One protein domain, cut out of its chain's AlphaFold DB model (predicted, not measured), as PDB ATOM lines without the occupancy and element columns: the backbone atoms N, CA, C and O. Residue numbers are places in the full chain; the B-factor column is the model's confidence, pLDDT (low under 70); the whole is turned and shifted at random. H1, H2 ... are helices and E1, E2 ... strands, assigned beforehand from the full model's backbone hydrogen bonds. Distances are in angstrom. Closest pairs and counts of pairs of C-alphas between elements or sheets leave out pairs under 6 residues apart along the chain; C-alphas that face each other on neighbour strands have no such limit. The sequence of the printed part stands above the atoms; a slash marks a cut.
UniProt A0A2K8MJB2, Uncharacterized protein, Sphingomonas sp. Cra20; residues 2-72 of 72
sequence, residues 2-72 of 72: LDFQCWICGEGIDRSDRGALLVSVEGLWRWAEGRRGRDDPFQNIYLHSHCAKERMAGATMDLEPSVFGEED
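This is residues 2 to 72 of the 72 residues of an uncharacterized protein of Sphingomonas sp. Cra20 (UniProt A0A2K8MJB2). After unnamed residues 2 to 20, strands E1 and E2 form an antiparallel ribbon with H1 at one end; H2, H3 and that first stretch gather at the other, and residues 56 to 61 stick out. Under half of the 71 printed residues are in named elements: E1, H1, E2, H2, H3, class mixed. The whole is loose, radius of gyration of the C-alphas 14.3 A, spans 37 by 31 by 19 A.

E1, residues 21 to 26, and E2, residues 42 to 47, are antiparallel at 157 degrees; N 21 and O 47 are within hydrogen-bond range, 2.9 A. H1, residues 28 to 33, and H2, residues 49 to 55, are apart. H2 and H3, residues 65 to 68, are close but not clearly touching: the closest C-alphas, 49 and 68, are 6.2 A apart. Every O i to N i+4 pair is within range in H2, 1 of 2 in H1.

E1 runs 16.0 A from C-alpha 21, (26.196, -43.125, 0.461); H3 ends at C-alpha 68, (30.971, -46.913, -5.377).

The printed part has no cut; pLDDT is under 70 at residues 2, 64 to 67 and 69 to 72.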
ATOM      1  N   LEU A   2      10.181 -44.472  -1.402       60.09
ATOM      2  CA  LEU A   2      11.586 -44.702  -1.050       60.09
ATOM      3  C   LEU A   2      11.880 -43.859   0.196       60.09
ATOM      4  O   LEU A   2      11.589 -42.665   0.192       60.09
ATOM      5  N   ASP A   3      12.390 -44.484   1.259       80.25
ATOM      6  CA  ASP A   3      12.614 -43.824   2.557       80.25
ATOM      7  C   ASP A   3      13.809 -42.852   2.540       80.25
ATOM      8  O   ASP A   3      13.987 -42.072   3.475       80.25
ATOM      9  N   PHE A   4      14.620 -42.874   1.479       91.75
ATOM     10  CA  PHE A   4      15.837 -42.076   1.359       91.75
ATOM     11  C   PHE A   4      15.769 -41.134   0.158       91.75
ATOM     12  O   PHE A   4      15.418 -41.542  -0.952       91.75
ATOM     13  N   GLN A   5      16.136 -39.876   0.391       95.69
ATOM     14  CA  GLN A   5      16.250 -38.834  -0.625       95.69
ATOM     15  C   GLN A   5      17.680 -38.310  -0.651       95.69
ATOM     16  O   GLN A   5      18.285 -38.085   0.400       95.69
ATOM     17  N   CYS A   6      18.208 -38.126  -1.856       95.19
ATOM     18  CA  CYS A   6      19.525 -37.558  -2.060       95.19
ATOM     19  C   CYS A   6      19.530 -36.097  -1.608       95.19
ATOM     20  O   CYS A   6      18.749 -35.282  -2.092       95.19
ATOM     21  N   TRP A   7      20.442 -35.750  -0.706       96.06
ATOM     22  CA  TRP A   7      20.579 -34.397  -0.170       96.06
ATOM     23  C   TRP A   7      20.948 -33.355  -1.241       96.06
ATOM     24  O   TRP A   7      20.625 -32.181  -1.094       96.06
ATOM     25  N   ILE A   8      21.616 -33.775  -2.321       95.19
ATOM     26  CA  ILE A   8      22.087 -32.871  -3.381       95.19
ATOM     27  C   ILE A   8      20.984 -32.570  -4.403       95.19
ATOM     28  O   ILE A   8      20.741 -31.401  -4.694       95.19
ATOM     29  N   CYS A   9      20.333 -33.593  -4.965       95.50
ATOM     30  CA  CYS A   9      19.349 -33.417  -6.044       95.50
ATOM     31  C   CYS A   9      17.886 -33.509  -5.582       95.50
ATOM     32  O   CYS A   9      16.987 -33.159  -6.341       95.50
ATOM     33  N   GLY A  10      17.623 -33.962  -4.352       94.75
ATOM     34  CA  GLY A  10      16.274 -34.121  -3.793       94.75
ATOM     35  C   GLY A  10      15.505 -35.343  -4.305       94.75
ATOM     36  O   GLY A  10      14.403 -35.621  -3.830       94.75
ATOM     37  N   GLU A  11      16.063 -36.093  -5.253       95.31
ATOM     38  CA  GLU A  11      15.429 -37.282  -5.815       95.31
ATOM     39  C   GLU A  11      15.549 -38.496  -4.880       95.31
ATOM     40  O   GLU A  11      16.443 -38.588  -4.036       95.31
ATOM     41  N   GLY A  12      14.629 -39.452  -5.032       94.81
ATOM     42  CA  GLY A  12      14.651 -40.699  -4.270       94.81
ATOM     43  C   GLY A  12      15.871 -41.562  -4.607       94.81
ATOM     44  O   GLY A  12      16.281 -41.655  -5.763       94.81
ATOM     45  N   ILE A  13      16.434 -42.224  -3.599       93.19
ATOM     46  CA  ILE A  13      17.531 -43.183  -3.775       93.19
ATOM     47  C   ILE A  13      16.936 -44.586  -3.876       93.19
ATOM     48  O   ILE A  13      16.318 -45.081  -2.930       93.19
ATOM     49  N   ASP A  14      17.107 -45.222  -5.033       89.31
ATOM     50  CA  ASP A  14      16.662 -46.594  -5.250       89.31
ATOM     51  C   ASP A  14      17.659 -47.604  -4.662       89.31
ATOM     52  O   ASP A  14      18.868 -47.379  -4.655       89.31
ATOM     53  N   ARG A  15      17.164 -48.758  -4.201       86.38
ATOM     54  CA  ARG A  15      18.015 -49.831  -3.652       86.38
ATOM     55  C   ARG A  15      18.967 -50.444  -4.683       86.38
ATOM     56  O   ARG A  15      19.889 -51.158  -4.298       86.38
ATOM     57  N   SER A  16      18.726 -50.222  -5.971       83.81
ATOM     58  CA  SER A  16      19.628 -50.616  -7.050       83.81
ATOM     59  C   SER A  16      20.869 -49.727  -7.167       83.81
ATOM     60  O   SER A  16      21.853 -50.190  -7.743       83.81
ATOM     61  N   ASP A  17      20.882 -48.518  -6.585       82.50
ATOM     62  CA  ASP A  17      22.095 -47.695  -6.470       82.50
ATOM     63  C   ASP A  17      23.015 -48.289  -5.394       82.50
ATOM     64  O   ASP A  17      23.011 -47.893  -4.228       82.50
ATOM     65  N   ARG A  18      23.792 -49.302  -5.792       84.19
ATOM     66  CA  ARG A  18      24.704 -50.042  -4.905       84.19
ATOM     67  C   ARG A  18      25.819 -49.176  -4.315       84.19
ATOM     68  O   ARG A  18      26.416 -49.588  -3.326       84.19
ATOM     69  N   GLY A  19      26.084 -48.012  -4.908       87.50
ATOM     70  CA  GLY A  19      27.073 -47.048  -4.434       87.50
ATOM     71  C   GLY A  19      26.466 -45.874  -3.663       87.50
ATOM     72  O   GLY A  19      27.165 -44.889  -3.429       87.50
ATOM     73  N   ALA A  20      25.174 -45.915  -3.320       91.12
ATOM     74  CA  ALA A  20      24.557 -44.856  -2.534       91.12
ATOM     75  C   ALA A  20      25.252 -44.701  -1.172       91.12
ATOM     76  O   ALA A  20      25.602 -45.682  -0.511       91.12
ATOM     77  N   LEU A  21      25.431 -43.454  -0.737       90.50
ATOM     78  CA  LEU A  21      26.196 -43.125   0.461       90.50
ATOM     79  C   LEU A  21      25.296 -42.716   1.626       90.50
ATOM     80  O   LEU A  21      24.306 -42.000   1.457       90.50
ATOM     81  N   LEU A  22      25.730 -43.093   2.829       93.19
ATOM     82  CA  LEU A  22      25.336 -42.473   4.090       93.19
ATOM     83  C   LEU A  22      26.536 -41.685   4.614       93.19
ATOM     84  O   LEU A  22      27.590 -42.261   4.874       93.19
ATOM     85  N   VAL A  23      26.364 -40.377   4.793       91.56
ATOM     86  CA  VAL A  23      27.391 -39.495   5.358       91.56
ATOM     87  C   VAL A  23      26.911 -38.975   6.708       91.56
ATOM     88  O   VAL A  23      25.846 -38.364   6.803       91.56
ATOM     89  N   SER A  24      27.709 -39.207   7.749       91.69
ATOM     90  CA  SER A  24      27.465 -38.682   9.096       91.69
ATOM     91  C   SER A  24      28.195 -37.354   9.278       91.69
ATOM     92  O   SER A  24      29.416 -37.287   9.156       91.69
ATOM     93  N   VAL A  25      27.451 -36.300   9.592       90.88
ATOM     94  CA  VAL A  25      27.970 -34.965   9.905       90.88
ATOM     95  C   VAL A  25      27.924 -34.764  11.414       90.88
ATOM     96  O   VAL A  25      26.861 -34.839  12.032       90.88
ATOM     97  N   GLU A  26      29.083 -34.511  12.015       89.81
ATOM     98  CA  GLU A  26      29.245 -34.370  13.462       89.81
ATOM     99  C   GLU A  26      30.482 -33.535  13.820       89.81
ATOM    100  O   GLU A  26      31.343 -33.272  12.980       89.81
ATOM    101  N   GLY A  27      30.569 -33.090  15.077       88.25
ATOM    102  CA  GLY A  27      31.693 -32.282  15.550       88.25
ATOM    103  C   GLY A  27      33.010 -33.065  15.588       88.25
ATOM    104  O   GLY A  27      33.102 -34.089  16.259       88.25
ATOM    105  N   LEU A  28      34.050 -32.550  14.925       87.19
ATOM    106  CA  LEU A  28      35.369 -33.192  14.851       87.19
ATOM    107  C   LEU A  28      36.016 -33.385  16.232       87.19
ATOM    108  O   LEU A  28      36.480 -34.473  16.555       87.19
ATOM    109  N   TRP A  29      36.022 -32.349  17.073       85.81
ATOM    110  CA  TRP A  29      36.682 -32.407  18.385       85.81
ATOM    111  C   TRP A  29      35.984 -33.345  19.367       85.81
ATOM    112  O   TRP A  29      36.645 -33.936  20.213       85.81
ATOM    113  N   ARG A  30      34.687 -33.609  19.167       79.88
ATOM    114  CA  ARG A  30      33.964 -34.647  19.913       79.88
ATOM    115  C   ARG A  30      34.632 -36.014  19.748       79.88
ATOM    116  O   ARG A  30      34.729 -36.764  20.708       79.88
ATOM    117  N   TRP A  31      35.111 -36.337  18.543       75.62
ATOM    118  CA  TRP A  31      35.852 -37.580  18.310       75.62
ATOM    119  C   TRP A  31      37.202 -37.614  19.020       75.62
ATOM    120  O   TRP A  31      37.625 -38.679  19.460       75.62
ATOM    121  N   ALA A  32      37.872 -36.468  19.133       83.38
ATOM    122  CA  ALA A  32      39.152 -36.371  19.824       83.38
ATOM    123  C   ALA A  32      39.000 -36.463  21.355       83.38
ATOM    124  O   ALA A  32      39.888 -36.977  22.030       83.38
ATOM    125  N   GLU A  33      37.880 -35.982  21.898       82.50
ATOM    126  CA  GLU A  33      37.652 -35.837  23.342       82.50
ATOM    127  C   GLU A  33      36.956 -37.044  23.995       82.50
ATOM    128  O   GLU A  33      36.991 -37.179  25.219       82.50
ATOM    129  N   GLY A  34      36.370 -37.964  23.218       77.62
ATOM    130  CA  GLY A  34      35.878 -39.236  23.751       77.62
ATOM    131  C   GLY A  34      34.629 -39.795  23.070       77.62
ATOM    132  O   GLY A  34      34.410 -39.654  21.870       77.62
ATOM    133  N   ARG A  35      33.823 -40.534  23.844       76.50
ATOM    134  CA  ARG A  35      32.613 -41.203  23.339       76.50
ATOM    135  C   ARG A  35      31.464 -40.215  23.181       76.50
ATOM    136  O   ARG A  35      31.263 -39.363  24.037       76.50
ATOM    137  N   ARG A  36      30.649 -40.439  22.146       75.94
ATOM    138  CA  ARG A  36      29.417 -39.688  21.887       75.94
ATOM    139  C   ARG A  36      28.449 -39.773  23.076       75.94
ATOM    140  O   ARG A  36      28.009 -40.865  23.443       75.94
ATOM    141  N   GLY A  37      28.104 -38.622  23.639       80.75
ATOM    142  CA  GLY A  37      27.002 -38.428  24.570       80.75
ATOM    143  C   GLY A  37      25.642 -38.551  23.882       80.75
ATOM    144  O   GLY A  37      25.519 -38.501  22.659       80.75
ATOM    145  N   ARG A  38      24.582 -38.742  24.672       79.12
ATOM    146  CA  ARG A  38      23.218 -38.897  24.137       79.12
ATOM    147  C   ARG A  38      22.716 -37.629  23.430       79.12
ATOM    148  O   ARG A  38      21.934 -37.754  22.494       79.12
ATOM    149  N   ASP A  39      23.206 -36.468  23.850       82.62
ATOM    150  CA  ASP A  39      22.750 -35.155  23.385       82.62
ATOM    151  C   ASP A  39      23.713 -34.505  22.378       82.62
ATOM    152  O   ASP A  39      23.507 -33.365  21.963       82.62
ATOM    153  N   ASP A  40      24.763 -35.222  21.968       85.38
ATOM    154  CA  ASP A  40      25.718 -34.686  21.004       85.38
ATOM    155  C   ASP A  40      25.067 -34.572  19.619       85.38
ATOM    156  O   ASP A  40      24.558 -35.573  19.093       85.38
ATOM    157  N   PRO A  41      25.116 -33.388  18.985       85.94
ATOM    158  CA  PRO A  41      24.490 -33.182  17.692       85.94
ATOM    159  C   PRO A  41      25.186 -34.025  16.621       85.94
ATOM    160  O   PRO A  41      26.413 -34.013  16.479       85.94
ATOM    161  N   PHE A  42      24.381 -34.741  15.843       90.38
ATOM    162  CA  PHE A  42      24.807 -35.416  14.625       90.38
ATOM    163  C   PHE A  42      23.660 -35.409  13.613       90.38
ATOM    164  O   PHE A  42      22.488 -35.379  13.991       90.38
ATOM    165  N   GLN A  43      24.000 -35.456  12.329       92.56
ATOM    166  CA  GLN A  43      23.032 -35.557  11.243       92.56
ATOM    167  C   GLN A  43      23.538 -36.555  10.211       92.56
ATOM    168  O   GLN A  43      24.682 -36.472   9.779       92.56
ATOM    169  N   ASN A  44      22.665 -37.456   9.773       93.94
ATOM    170  CA  ASN A  44      22.951 -38.301   8.620       93.94
ATOM    171  C   ASN A  44      22.345 -37.659   7.374       93.94
ATOM    172  O   ASN A  44      21.188 -37.230   7.405       93.94
ATOM    173  N   ILE A  45      23.109 -37.617   6.289       95.31
ATOM    174  CA  ILE A  45      22.621 -37.270   4.955       95.31
ATOM    175  C   ILE A  45      22.826 -38.460   4.019       95.31
ATOM    176  O   ILE A  45      23.752 -39.254   4.198       95.31
ATOM    177  N   TYR A  46      21.947 -38.580   3.031       94.94
ATOM    178  CA  TYR A  46      21.971 -39.661   2.050       94.94
ATOM    179  C   TYR A  46      22.267 -39.084   0.675       94.94
ATOM    180  O   TYR A  46      21.797 -37.990   0.361       94.94
ATOM    181  N   LEU A  47      23.041 -39.794  -0.138       94.06
ATOM    182  CA  LEU A  47      23.467 -39.318  -1.451       94.06
ATOM    183  C   LEU A  47      23.425 -40.452  -2.467       94.06
ATOM    184  O   LEU A  47      23.781 -41.584  -2.143       94.06
ATOM    185  N   HIS A  48      23.064 -40.135  -3.708       93.31
ATOM    186  CA  HIS A  48      23.398 -41.020  -4.820       93.31
ATOM    187  C   HIS A  48      24.910 -41.084  -5.016       93.31
ATOM    188  O   HIS A  48      25.611 -40.090  -4.804       93.31
ATOM    189  N   SER A  49      25.382 -42.224  -5.514       89.38
ATOM    190  CA  SER A  49      26.783 -42.425  -5.897       89.38
ATOM    191  C   SER A  49      27.293 -41.332  -6.846       89.38
ATOM    192  O   SER A  49      28.303 -40.682  -6.577       89.38
ATOM    193  N   HIS A  50      26.559 -41.070  -7.930       88.50
ATOM    194  CA  HIS A  50      26.939 -40.087  -8.949       88.50
ATOM    195  C   HIS A  50      26.971 -38.648  -8.403       88.50
ATOM    196  O   HIS A  50      27.935 -37.921  -8.633       88.50
ATOM    197  N   CYS A  51      25.967 -38.251  -7.611       92.44
ATOM    198  CA  CYS A  51      25.927 -36.926  -6.987       92.44
ATOM    199  C   CYS A  51      27.122 -36.713  -6.046       92.44
ATOM    200  O   CYS A  51      27.688 -35.620  -6.004       92.44
ATOM    201  N   ALA A  52      27.515 -37.748  -5.299       90.38
ATOM    202  CA  ALA A  52      28.688 -37.690  -4.439       90.38
ATOM    203  C   ALA A  52      29.987 -37.568  -5.249       90.38
ATOM    204  O   ALA A  52      30.777 -36.676  -4.960       90.38
ATOM    205  N   LYS A  53      30.180 -38.377  -6.301       86.00
ATOM    206  CA  LYS A  53      31.358 -38.280  -7.187       86.00
ATOM    207  C   LYS A  53      31.539 -36.882  -7.777       86.00
ATOM    208  O   LYS A  53      32.650 -36.370  -7.822       86.00
ATOM    209  N   GLU A  54      30.451 -36.253  -8.212       87.56
ATOM    210  CA  GLU A  54      30.513 -34.936  -8.853       87.56
ATOM    211  C   GLU A  54      30.724 -33.779  -7.871       87.56
ATOM    212  O   GLU A  54      31.287 -32.748  -8.243       87.56
ATOM    213  N   ARG A  55      30.209 -33.894  -6.641       88.62
ATOM    214  CA  ARG A  55      30.115 -32.754  -5.711       88.62
ATOM    215  C   ARG A  55      30.943 -32.899  -4.438       88.62
ATOM    216  O   ARG A  55      31.083 -31.910  -3.724       88.62
ATOM    217  N   MET A  56      31.479 -34.080  -4.138       85.50
ATOM    218  CA  MET A  56      32.286 -34.350  -2.941       85.50
ATOM    219  C   MET A  56      33.759 -34.585  -3.282       85.50
ATOM    220  O   MET A  56      34.331 -35.621  -2.948       85.50
ATOM    221  N   ALA A  57      34.377 -33.585  -3.904       82.56
ATOM    222  CA  ALA A  57      35.828 -33.471  -3.998       82.56
ATOM    223  C   ALA A  57      36.324 -32.482  -2.933       82.56
ATOM    224  O   ALA A  57      35.825 -31.358  -2.816       82.56
ATOM    225  N   GLY A  58      37.279 -32.915  -2.120       80.94
ATOM    226  CA  GLY A  58      37.974 -32.070  -1.160       80.94
ATOM    227  C   GLY A  58      39.199 -31.402  -1.782       80.94
ATOM    228  O   GLY A  58      39.645 -31.746  -2.868       80.94
ATOM    229  N   ALA A  59      39.810 -30.464  -1.054       82.69
ATOM    230  CA  ALA A  59      41.063 -29.844  -1.495       82.69
ATOM    231  C   ALA A  59      42.254 -30.826  -1.506       82.69
ATOM    232  O   ALA A  59      43.245 -30.587  -2.190       82.69
ATOM    233  N   THR A  60      42.180 -31.896  -0.711       81.12
ATOM    234  CA  THR A  60      43.269 -32.869  -0.513       81.12
ATOM    235  C   THR A  60      42.801 -34.322  -0.557       81.12
ATOM    236  O   THR A  60      43.593 -35.214  -0.270       81.12
ATOM    237  N   MET A  61      41.517 -34.570  -0.816       75.81
ATOM    238  CA  MET A  61      40.915 -35.899  -0.741       75.81
ATOM    239  C   MET A  61      39.773 -36.016  -1.738       75.81
ATOM    240  O   MET A  61      38.895 -35.156  -1.754       75.81
ATOM    241  N   ASP A  62      39.754 -37.125  -2.464       76.69
ATOM    242  CA  ASP A  62      38.648 -37.544  -3.315       76.69
ATOM    243  C   ASP A  62      38.015 -38.814  -2.740       76.69
ATOM    244  O   ASP A  62      38.662 -39.584  -2.025       76.69
ATOM    245  N   LEU A  63      36.735 -39.036  -3.038       74.94
ATOM    246  CA  LEU A  63      36.095 -40.315  -2.752       74.94
ATOM    247  C   LEU A  63      36.584 -41.344  -3.775       74.94
ATOM    248  O   LEU A  63      36.356 -41.179  -4.973       74.94
ATOM    249  N   GLU A  64      37.256 -42.398  -3.307       69.44
ATOM    250  CA  GLU A  64      37.788 -43.430  -4.197       69.44
ATOM    251  C   GLU A  64      36.670 -44.119  -5.006       69.44
ATOM    252  O   GLU A  64      35.615 -44.432  -4.446       69.44
ATOM    253  N   PRO A  65      36.888 -44.421  -6.303       64.19
ATOM    254  CA  PRO A  65      35.917 -45.123  -7.152       64.19
ATOM    255  C   PRO A  65      35.429 -46.459  -6.566       64.19
ATOM    256  O   PRO A  65      34.251 -46.804  -6.688       64.19
ATOM    257  N   SER A  66      36.313 -47.157  -5.846       68.12
ATOM    258  CA  SER A  66      36.054 -48.422  -5.148       68.12
ATOM    259  C   SER A  66      34.921 -48.324  -4.116       68.12
ATOM    260  O   SER A  66      34.178 -49.285  -3.916       68.12
ATOM    261  N   VAL A  67      34.708 -47.143  -3.519       66.56
ATOM    262  CA  VAL A  67      33.604 -46.862  -2.581       66.56
ATOM    263  C   VAL A  67      32.238 -46.999  -3.259       66.56
ATOM    264  O   VAL A  67      31.237 -47.279  -2.603       66.56
ATOM    265  N   PHE A  68      32.193 -46.853  -4.582       70.81
ATOM    266  CA  PHE A  68      30.971 -46.913  -5.377       70.81
ATOM    267  C   PHE A  68      30.759 -48.266  -6.069       70.81
ATOM    268  O   PHE A  68      29.789 -48.418  -6.810       70.81
ATOM    269  N   GLY A  69      31.627 -49.252  -5.810       62.91
ATOM    270  CA  GLY A  69      31.502 -50.608  -6.348       62.91
ATOM    271  C   GLY A  69      31.945 -50.766  -7.805       62.91
ATOM    272  O   GLY A  69      31.466 -51.676  -8.477       62.91
ATOM    273  N   GLU A  70      32.822 -49.890  -8.300       58.41
ATOM    274  CA  GLU A  70      33.500 -50.085  -9.587       58.41
ATOM    275  C   GLU A  70      34.670 -51.069  -9.388       58.41
ATOM    276  O   GLU A  70      35.512 -50.856  -8.516       58.41
ATOM    277  N   GLU A  71      34.672 -52.181 -10.136       57.19
ATOM    278  CA  GLU A  71      35.831 -53.080 -10.259       57.19
ATOM    279  C   GLU A  71      36.858 -52.421 -11.201       57.19
ATOM    280  O   GLU A  71      36.453 -51.862 -12.224       57.19
ATOM    281  N   ASP A  72      38.143 -52.458 -10.823       52.72
ATOM    282  CA  ASP A  72      39.281 -51.882 -11.569       52.72
ATOM    283  C   ASP A  72      39.354 -52.308 -13.052       52.72
ATOM    284  O   ASP A  72      39.138 -53.509 -13.354       52.72
TER     285      ASP A  72